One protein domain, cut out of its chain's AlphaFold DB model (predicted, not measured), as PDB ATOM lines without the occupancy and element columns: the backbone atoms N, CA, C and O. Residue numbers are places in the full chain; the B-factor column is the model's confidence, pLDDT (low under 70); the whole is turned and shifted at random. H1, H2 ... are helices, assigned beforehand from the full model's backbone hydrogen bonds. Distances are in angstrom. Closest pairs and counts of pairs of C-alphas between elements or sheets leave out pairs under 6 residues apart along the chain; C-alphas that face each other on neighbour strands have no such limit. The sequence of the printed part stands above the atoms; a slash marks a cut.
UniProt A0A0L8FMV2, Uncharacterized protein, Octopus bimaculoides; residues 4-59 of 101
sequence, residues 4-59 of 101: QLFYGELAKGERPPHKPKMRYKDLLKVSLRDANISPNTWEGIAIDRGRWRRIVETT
ATOM      1  N   GLN A   4     -21.473  -2.980   1.015       76.81
ATOM      2  CA  GLN A   4     -22.829  -2.787   1.527       76.81
ATOM      3  C   GLN A   4     -22.874  -2.338   2.995       76.81
ATOM      4  O   GLN A   4     -23.715  -1.517   3.341       76.81
ATOM      5  N   LEU A   5     -21.940  -2.789   3.841       77.31
ATOM      6  CA  LEU A   5     -21.870  -2.343   5.237       77.31
ATOM      7  C   LEU A   5     -21.486  -0.864   5.350       77.31
ATOM      8  O   LEU A   5     -22.050  -0.143   6.162       77.31
ATOM      9  N   PHE A   6     -20.559  -0.384   4.515       75.06
ATOM     10  CA  PHE A   6     -20.107   1.010   4.560       75.06
ATOM     11  C   PHE A   6     -21.151   1.997   4.042       75.06
ATOM     12  O   PHE A   6     -21.222   3.130   4.525       75.06
ATOM     13  N   TYR A   7     -21.925   1.576   3.043       82.38
ATOM     14  CA  TYR A   7     -22.944   2.408   2.406       82.38
ATOM     15  C   TYR A   7     -24.348   2.200   2.985       82.38
ATOM     16  O   TYR A   7     -25.265   2.915   2.587       82.38
ATOM     17  N   GLY A   8     -24.501   1.275   3.936       81.19
ATOM     18  CA  GLY A   8     -25.724   1.086   4.703       81.19
ATOM     19  C   GLY A   8     -26.034   2.282   5.603       81.19
ATOM     20  O   GLY A   8     -25.134   2.962   6.110       81.19
ATOM     21  N   GLU A   9     -27.326   2.537   5.780       81.31
ATOM     22  CA  GLU A   9     -27.846   3.581   6.661       81.31
ATOM     23  C   GLU A   9     -27.789   3.135   8.125       81.31
ATOM     24  O   GLU A   9     -27.954   1.955   8.442       81.31
ATOM     25  N   LEU A  10     -27.584   4.085   9.037       72.38
ATOM     26  CA  LEU A  10     -27.667   3.806  10.466       72.38
ATOM     27  C   LEU A  10     -29.108   3.688  10.965       72.38
ATOM     28  O   LEU A  10     -29.961   4.511  10.646       72.38
ATOM     29  N   ALA A  11     -29.344   2.707  11.842       72.38
ATOM     30  CA  ALA A  11     -30.630   2.503  12.513       72.38
ATOM     31  C   ALA A  11     -30.928   3.541  13.614       72.38
ATOM     32  O   ALA A  11     -32.072   3.679  14.034       72.38
ATOM     33  N   LYS A  12     -29.905   4.250  14.111       66.19
ATOM     34  CA  LYS A  12     -30.008   5.251  15.184       66.19
ATOM     35  C   LYS A  12     -29.400   6.580  14.736       66.19
ATOM     36  O   LYS A  12     -28.311   6.585  14.167       66.19
ATOM     37  N   GLY A  13     -30.083   7.679  15.052       61.44
ATOM     38  CA  GLY A  13     -29.646   9.052  14.790       61.44
ATOM     39  C   GLY A  13     -30.807   9.916  14.301       61.44
ATOM     40  O   GLY A  13     -31.490   9.549  13.346       61.44
ATOM     41  N   GLU A  14     -31.052  11.048  14.960       59.28
ATOM     42  CA  GLU A  14     -32.079  11.992  14.522       59.28
ATOM     43  C   GLU A  14     -31.649  12.684  13.224       59.28
ATOM     44  O   GLU A  14     -30.503  13.116  13.064       59.28
ATOM     45  N   ARG A  15     -32.573  12.751  12.260       67.69
ATOM     46  CA  ARG A  15     -32.330  13.397  10.968       67.69
ATOM     47  C   ARG A  15     -32.524  14.911  11.099       67.69
ATOM     48  O   ARG A  15     -33.579  15.341  11.565       67.69
ATOM     49  N   PRO A  16     -31.612  15.737  10.574       71.69
ATOM     50  CA  PRO A  16     -31.969  17.091  10.194       71.69
ATOM     51  C   PRO A  16     -32.983  17.044   9.037       71.69
ATOM     52  O   PRO A  16     -32.883  16.169   8.164       71.69
ATOM     53  N   PRO A  17     -33.962  17.957   8.980       76.12
ATOM     54  CA  PRO A  17     -34.805  18.088   7.799       76.12
ATOM     55  C   PRO A  17     -33.934  18.406   6.567       76.12
ATOM     56  O   PRO A  17     -32.979  19.174   6.660       76.12
ATOM     57  N   HIS A  18     -34.261  17.797   5.419       82.12
ATOM     58  CA  HIS A  18     -33.610  17.984   4.104       82.12
ATOM     59  C   HIS A  18     -32.229  17.334   3.871       82.12
ATOM     60  O   HIS A  18     -31.658  17.525   2.798       82.12
ATOM     61  N   LYS A  19     -31.688  16.528   4.798       78.25
ATOM     62  CA  LYS A  19     -30.412  15.812   4.590       78.25
ATOM     63  C   LYS A  19     -30.618  14.299   4.397       78.25
ATOM     64  O   LYS A  19     -31.433  13.716   5.115       78.25
ATOM     65  N   PRO A  20     -29.867  13.633   3.493       76.62
ATOM     66  CA  PRO A  20     -29.824  12.174   3.435       76.62
ATOM     67  C   PRO A  20     -29.407  11.562   4.777       76.62
ATOM     68  O   PRO A  20     -28.630  12.163   5.528       76.62
ATOM     69  N   LYS A  21     -29.900  10.354   5.070       76.38
ATOM     70  CA  LYS A  21     -29.538   9.618   6.289       76.38
ATOM     71  C   LYS A  21     -28.030   9.368   6.353       76.38
ATOM     72  O   LYS A  21     -27.384   9.124   5.332       76.38
ATOM     73  N   MET A  22     -27.478   9.407   7.568       78.56
ATOM     74  CA  MET A  22     -26.064   9.101   7.784       78.56
ATOM     75  C   MET A  22     -25.759   7.649   7.416       78.56
ATOM     76  O   MET A  22     -26.461   6.724   7.834       78.56
ATOM     77  N   ARG A  23     -24.670   7.460   6.665       86.19
ATOM     78  CA  ARG A  23     -24.118   6.143   6.344       86.19
ATOM     79  C   ARG A  23     -23.046   5.754   7.350       86.19
ATOM     80  O   ARG A  23     -22.408   6.614   7.960       86.19
ATOM     81  N   TYR A  24     -22.778   4.457   7.459       81.75
ATOM     82  CA  TYR A  24     -21.728   3.941   8.342       81.75
ATOM     83  C   TYR A  24     -20.355   4.580   8.066       81.75
ATOM     84  O   TYR A  24     -19.641   4.973   8.991       81.75
ATOM     85  N   LYS A  25     -20.011   4.780   6.787       85.19
ATOM     86  CA  LYS A  25     -18.778   5.469   6.375       85.19
ATOM     87  C   LYS A  25     -18.668   6.897   6.919       85.19
ATOM     88  O   LYS A  25     -17.564   7.338   7.234       85.19
ATOM     89  N   ASP A  26     -19.771   7.632   7.004       86.44
ATOM     90  CA  ASP A  26     -19.735   9.019   7.472       86.44
ATOM     91  C   ASP A  26     -19.449   9.072   8.971       86.44
ATOM     92  O   ASP A  26     -18.639   9.880   9.417       86.44
ATOM     93  N   LEU A  27     -20.019   8.137   9.729       84.81
ATOM     94  CA  LEU A  27     -19.786   8.006  11.165       84.81
ATOM     95  C   LEU A  27     -18.352   7.576  11.489       84.81
ATOM     96  O   LEU A  27     -17.751   8.092  12.430       84.81
ATOM     97  N   LEU A  28     -17.765   6.710  10.661       83.94
ATOM     98  CA  LEU A  28     -16.335   6.400  10.731       83.94
ATOM     99  C   LEU A  28     -15.478   7.660  10.573       83.94
ATOM    100  O   LEU A  28     -14.554   7.862  11.351       83.94
ATOM    101  N   LYS A  29     -15.799   8.547   9.622       86.25
ATOM    102  CA  LYS A  29     -15.070   9.818   9.467       86.25
ATOM    103  C   LYS A  29     -15.223  10.729  10.683       86.25
ATOM    104  O   LYS A  29     -14.255  11.386  11.049       86.25
ATOM    105  N   VAL A  30     -16.410  10.792  11.293       86.38
ATOM    106  CA  VAL A  30     -16.615  11.547  12.544       86.38
ATOM    107  C   VAL A  30     -15.739  10.970  13.653       86.38
ATOM    108  O   VAL A  30     -14.927  11.696  14.209       86.38
ATOM    109  N   SER A  31     -15.811   9.657  13.864       83.75
ATOM    110  CA  SER A  31     -15.044   8.961  14.904       83.75
ATOM    111  C   SER A  31     -13.534   9.133  14.718       83.75
ATOM    112  O   SER A  31     -12.805   9.341  15.678       83.75
ATOM    113  N   LEU A  32     -13.041   9.097  13.476       87.12
ATOM    114  CA  LEU A  32     -11.629   9.357  13.184       87.12
ATOM    115  C   LEU A  32     -11.223  10.790  13.551       87.12
ATOM    116  O   LEU A  32     -10.168  10.976  14.149       87.12
ATOM    117  N   ARG A  33     -12.068  11.790  13.263       86.50
ATOM    118  CA  ARG A  33     -11.805  13.183  13.668       86.50
ATOM    119  C   ARG A  33     -11.782  13.341  15.185       86.50
ATOM    120  O   ARG A  33     -10.867  13.977  15.694       86.50
ATOM    121  N   ASP A  34     -12.716  12.714  15.893       85.00
ATOM    122  CA  ASP A  34     -12.771  12.735  17.362       85.00
ATOM    123  C   ASP A  34     -11.550  12.041  17.990       85.00
ATOM    124  O   ASP A  34     -11.077  12.416  19.060       85.00
ATOM    125  N   ALA A  35     -10.996  11.043  17.296       83.56
ATOM    126  CA  ALA A  35      -9.751  10.366  17.647       83.56
ATOM    127  C   ALA A  35      -8.481  11.149  17.251       83.56
ATOM    128  O   ALA A  35      -7.376  10.643  17.444       83.56
ATOM    129  N   ASN A  36      -8.619  12.358  16.693       84.62
ATOM    130  CA  ASN A  36      -7.529  13.171  16.150       84.62
ATOM    131  C   ASN A  36      -6.733  12.474  15.022       84.62
ATOM    132  O   ASN A  36      -5.536  12.699  14.843       84.62
ATOM    133  N   ILE A  37      -7.401  11.613  14.247       86.25
ATOM    134  CA  ILE A  37      -6.854  10.911  13.082       86.25
ATOM    135  C   ILE A  37      -7.437  11.548  11.818       86.25
ATOM    136  O   ILE A  37      -8.654  11.639  11.647       86.25
ATOM    137  N   SER A  38      -6.577  11.967  10.889       87.06
ATOM    138  CA  SER A  38      -7.047  12.546   9.629       87.06
ATOM    139  C   SER A  38      -7.726  11.481   8.743       87.06
ATOM    140  O   SER A  38      -7.093  10.479   8.389       87.06
ATOM    141  N   PRO A  39      -8.985  11.697   8.305       81.88
ATOM    142  CA  PRO A  39      -9.721  10.754   7.457       81.88
ATOM    143  C   PRO A  39      -9.136  10.545   6.055       81.88
ATOM    144  O   PRO A  39      -9.588   9.646   5.350       81.88
ATOM    145  N   ASN A  40      -8.162  11.359   5.643       85.44
ATOM    146  CA  ASN A  40      -7.511  11.238   4.338       85.44
ATOM    147  C   ASN A  40      -6.166  10.503   4.418       85.44
ATOM    148  O   ASN A  40      -5.698   9.995   3.406       85.44
ATOM    149  N   THR A  41      -5.536  10.436   5.597       86.06
ATOM    150  CA  THR A  41      -4.197   9.840   5.768       86.06
ATOM    151  C   THR A  41      -4.192   8.577   6.633       86.06
ATOM    152  O   THR A  41      -3.149   7.937   6.769       86.06
ATOM    153  N   TRP A  42      -5.342   8.176   7.190       84.69
ATOM    154  CA  TRP A  42      -5.451   6.992   8.054       84.69
ATOM    155  C   TRP A  42      -5.056   5.684   7.357       84.69
ATOM    156  O   TRP A  42      -4.481   4.822   8.011       84.69
ATOM    157  N   GLU A  43      -5.292   5.541   6.048       86.56
ATOM    158  CA  GLU A  43      -4.902   4.338   5.297       86.56
ATOM    159  C   GLU A  43      -3.380   4.160   5.286       86.56
ATOM    160  O   GLU A  43      -2.890   3.068   5.557       86.56
ATOM    161  N   GLY A  44      -2.625   5.245   5.084       87.88
ATOM    162  CA  GLY A  44      -1.160   5.214   5.123       87.88
ATOM    163  C   GLY A  44      -0.607   4.865   6.508       87.88
ATOM    164  O   GLY A  44       0.407   4.184   6.624       87.88
ATOM    165  N   ILE A  45      -1.307   5.276   7.567       84.88
ATOM    166  CA  ILE A  45      -0.972   4.911   8.949       84.88
ATOM    167  C   ILE A  45      -1.328   3.442   9.224       84.88
ATOM    168  O   ILE A  45      -0.601   2.768   9.948       84.88
ATOM    169  N   ALA A  46      -2.424   2.947   8.645       85.88
ATOM    170  CA  ALA A  46      -2.912   1.583   8.827       85.88
ATOM    171  C   ALA A  46      -2.028   0.514   8.158       85.88
ATOM    172  O   ALA A  46      -2.084  -0.645   8.572       85.88
ATOM    173  N   ILE A  47      -1.203   0.891   7.170       90.94
ATOM    174  CA  ILE A  47      -0.200   0.002   6.553       90.94
ATOM    175  C   ILE A  47       0.777  -0.515   7.615       90.94
ATOM    176  O   ILE A  47       1.063  -1.711   7.674       90.94
ATOM    177  N   ASP A  48       1.251   0.370   8.494       90.94
ATOM    178  CA  ASP A  48       2.031  -0.033   9.659       90.94
ATOM    179  C   ASP A  48       1.086  -0.418  10.799       90.94
ATOM    180  O   ASP A  48       0.591   0.405  11.574       90.94
ATOM    181  N   ARG A  49       0.867  -1.725  10.934       89.38
ATOM    182  CA  ARG A  49      -0.028  -2.290  11.946       89.38
ATOM    183  C   ARG A  49       0.394  -1.959  13.383       89.38
ATOM    184  O   ARG A  49      -0.466  -1.890  14.263       89.38
ATOM    185  N   GLY A  50       1.692  -1.791  13.644       90.94
ATOM    186  CA  GLY A  50       2.209  -1.449  14.969       90.94
ATOM    187  C   GLY A  50       1.910   0.004  15.319       90.94
ATOM    188  O   GLY A  50       1.391   0.301  16.399       90.94
ATOM    189  N   ARG A  51       2.165   0.904  14.366       87.94
ATOM    190  CA  ARG A  51       1.830   2.325  14.484       87.94
ATOM    191  C   ARG A  51       0.325   2.550  14.596       87.94
ATOM    192  O   ARG A  51      -0.105   3.314  15.458       87.94
ATOM    193  N   TRP A  52      -0.469   1.844  13.794       88.31
ATOM    194  CA  TRP A  52      -1.927   1.878  13.866       88.31
ATOM    195  C   TRP A  52      -2.441   1.491  15.251       88.31
ATOM    196  O   TRP A  52      -3.214   2.238  15.846       88.31
ATOM    197  N   ARG A  53      -1.968   0.363  15.802       88.00
ATOM    198  CA  ARG A  53      -2.398  -0.101  17.127       88.00
ATOM    199  C   ARG A  53      -2.100   0.930  18.210       88.00
ATOM    200  O   ARG A  53      -3.000   1.249  18.975       88.00
ATOM    201  N   ARG A  54      -0.888   1.493  18.231       87.81
ATOM    202  CA  ARG A  54      -0.504   2.530  19.204       87.81
ATOM    203  C   ARG A  54      -1.420   3.747  19.140       87.81
ATOM    204  O   ARG A  54      -1.868   4.232  20.170       87.81
ATOM    205  N   ILE A  55      -1.715   4.224  17.932       85.44
ATOM    206  CA  ILE A  55      -2.592   5.382  17.745       85.44
ATOM    207  C   ILE A  55      -3.993   5.055  18.256       85.44
ATOM    208  O   ILE A  55      -4.517   5.794  19.083       85.44
ATOM    209  N   VAL A  56      -4.560   3.920  17.844       84.19
ATOM    210  CA  VAL A  56      -5.900   3.493  18.266       84.19
ATOM    211  C   VAL A  56      -5.988   3.271  19.782       84.19
ATOM    212  O   VAL A  56      -6.944   3.736  20.393       84.19
ATOM    213  N   GLU A  57      -4.987   2.653  20.413       84.88
ATOM    214  CA  GLU A  57      -4.937   2.435  21.871       84.88
ATOM    215  C   GLU A  57      -4.979   3.739  22.670       84.88
ATOM    216  O   GLU A  57      -5.581   3.806  23.742       84.88
ATOM    217  N   THR A  58      -4.373   4.803  22.143       82.25
ATOM    218  CA  THR A  58      -4.397   6.112  22.808       82.25
ATOM    219  C   THR A  58      -5.730   6.844  22.674       82.25
ATOM    220  O   THR A  58      -5.977   7.787  23.433       82.25
ATOM    221  N   THR A  59      -6.604   6.412  21.758       85.25
ATOM    222  CA  THR A  59      -7.881   7.085  21.501       85.25
ATOM    223  C   THR A  59      -8.846   6.962  22.673       85.25
ATOM    224  O   THR A  59      -8.871   5.979  23.416       85.25
TER     225      THR A  59
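AT A GLANCE: This is residues 4 to 59 of the 101 residues of an uncharacterized protein of Octopus bimaculoides (UniProt A0A0L8FMV2). A string of helices with few contacts: H2 in the middle, H3 and H4 at one end, and a wide loop, residues 8 to 23, at the other, with the short H1 by H2. The printed part has 56 residues, four named helices in the order H1, H2, H3, H4 and no named strand, and is all helix. It is loose, with a radius of gyration of the C-alphas of 13.7 A, and elongated, spanning 41 by 22 by 18 A.

IN THESE COORDINATES: H2, residues 24 to 34, is 15.5 A long and begins at C-alpha 24 (-21.728, 3.941, 8.342). H1 is residues 4 to 7, 5.3 A; H3 is residues 42 to 47, 8.9 A. H4, residues 49 to 58, is 14.4 A long and ends at C-alpha 58 (-4.397, 6.112, 22.808).

HOW THE PARTS SIT: H2 touches H1, closest at the C-alphas of Phe 6 and Lys 25, 5.0 A. H2 and H3 are only just apart, at 8.4 A. H3 and H4 only just touch, with 3 pairs of C-alphas within 8 A, and only at the corner; the closest C-alphas are Ala 46 and Trp 52, 5.1 A. They run opposite ways at a steep tilt of 47 degrees. In H2, H3 and H4 every O i to N i+4 pair is within hydrogen-bond range; H1 is too short for one.

THE WHOLE: The C-alphas farthest apart, Pro 17 and Gly 50, are 42.5 A apart. The printed part has no cut; the H1 to H2 link is long. Residues 12 to 15 have pLDDT under 70.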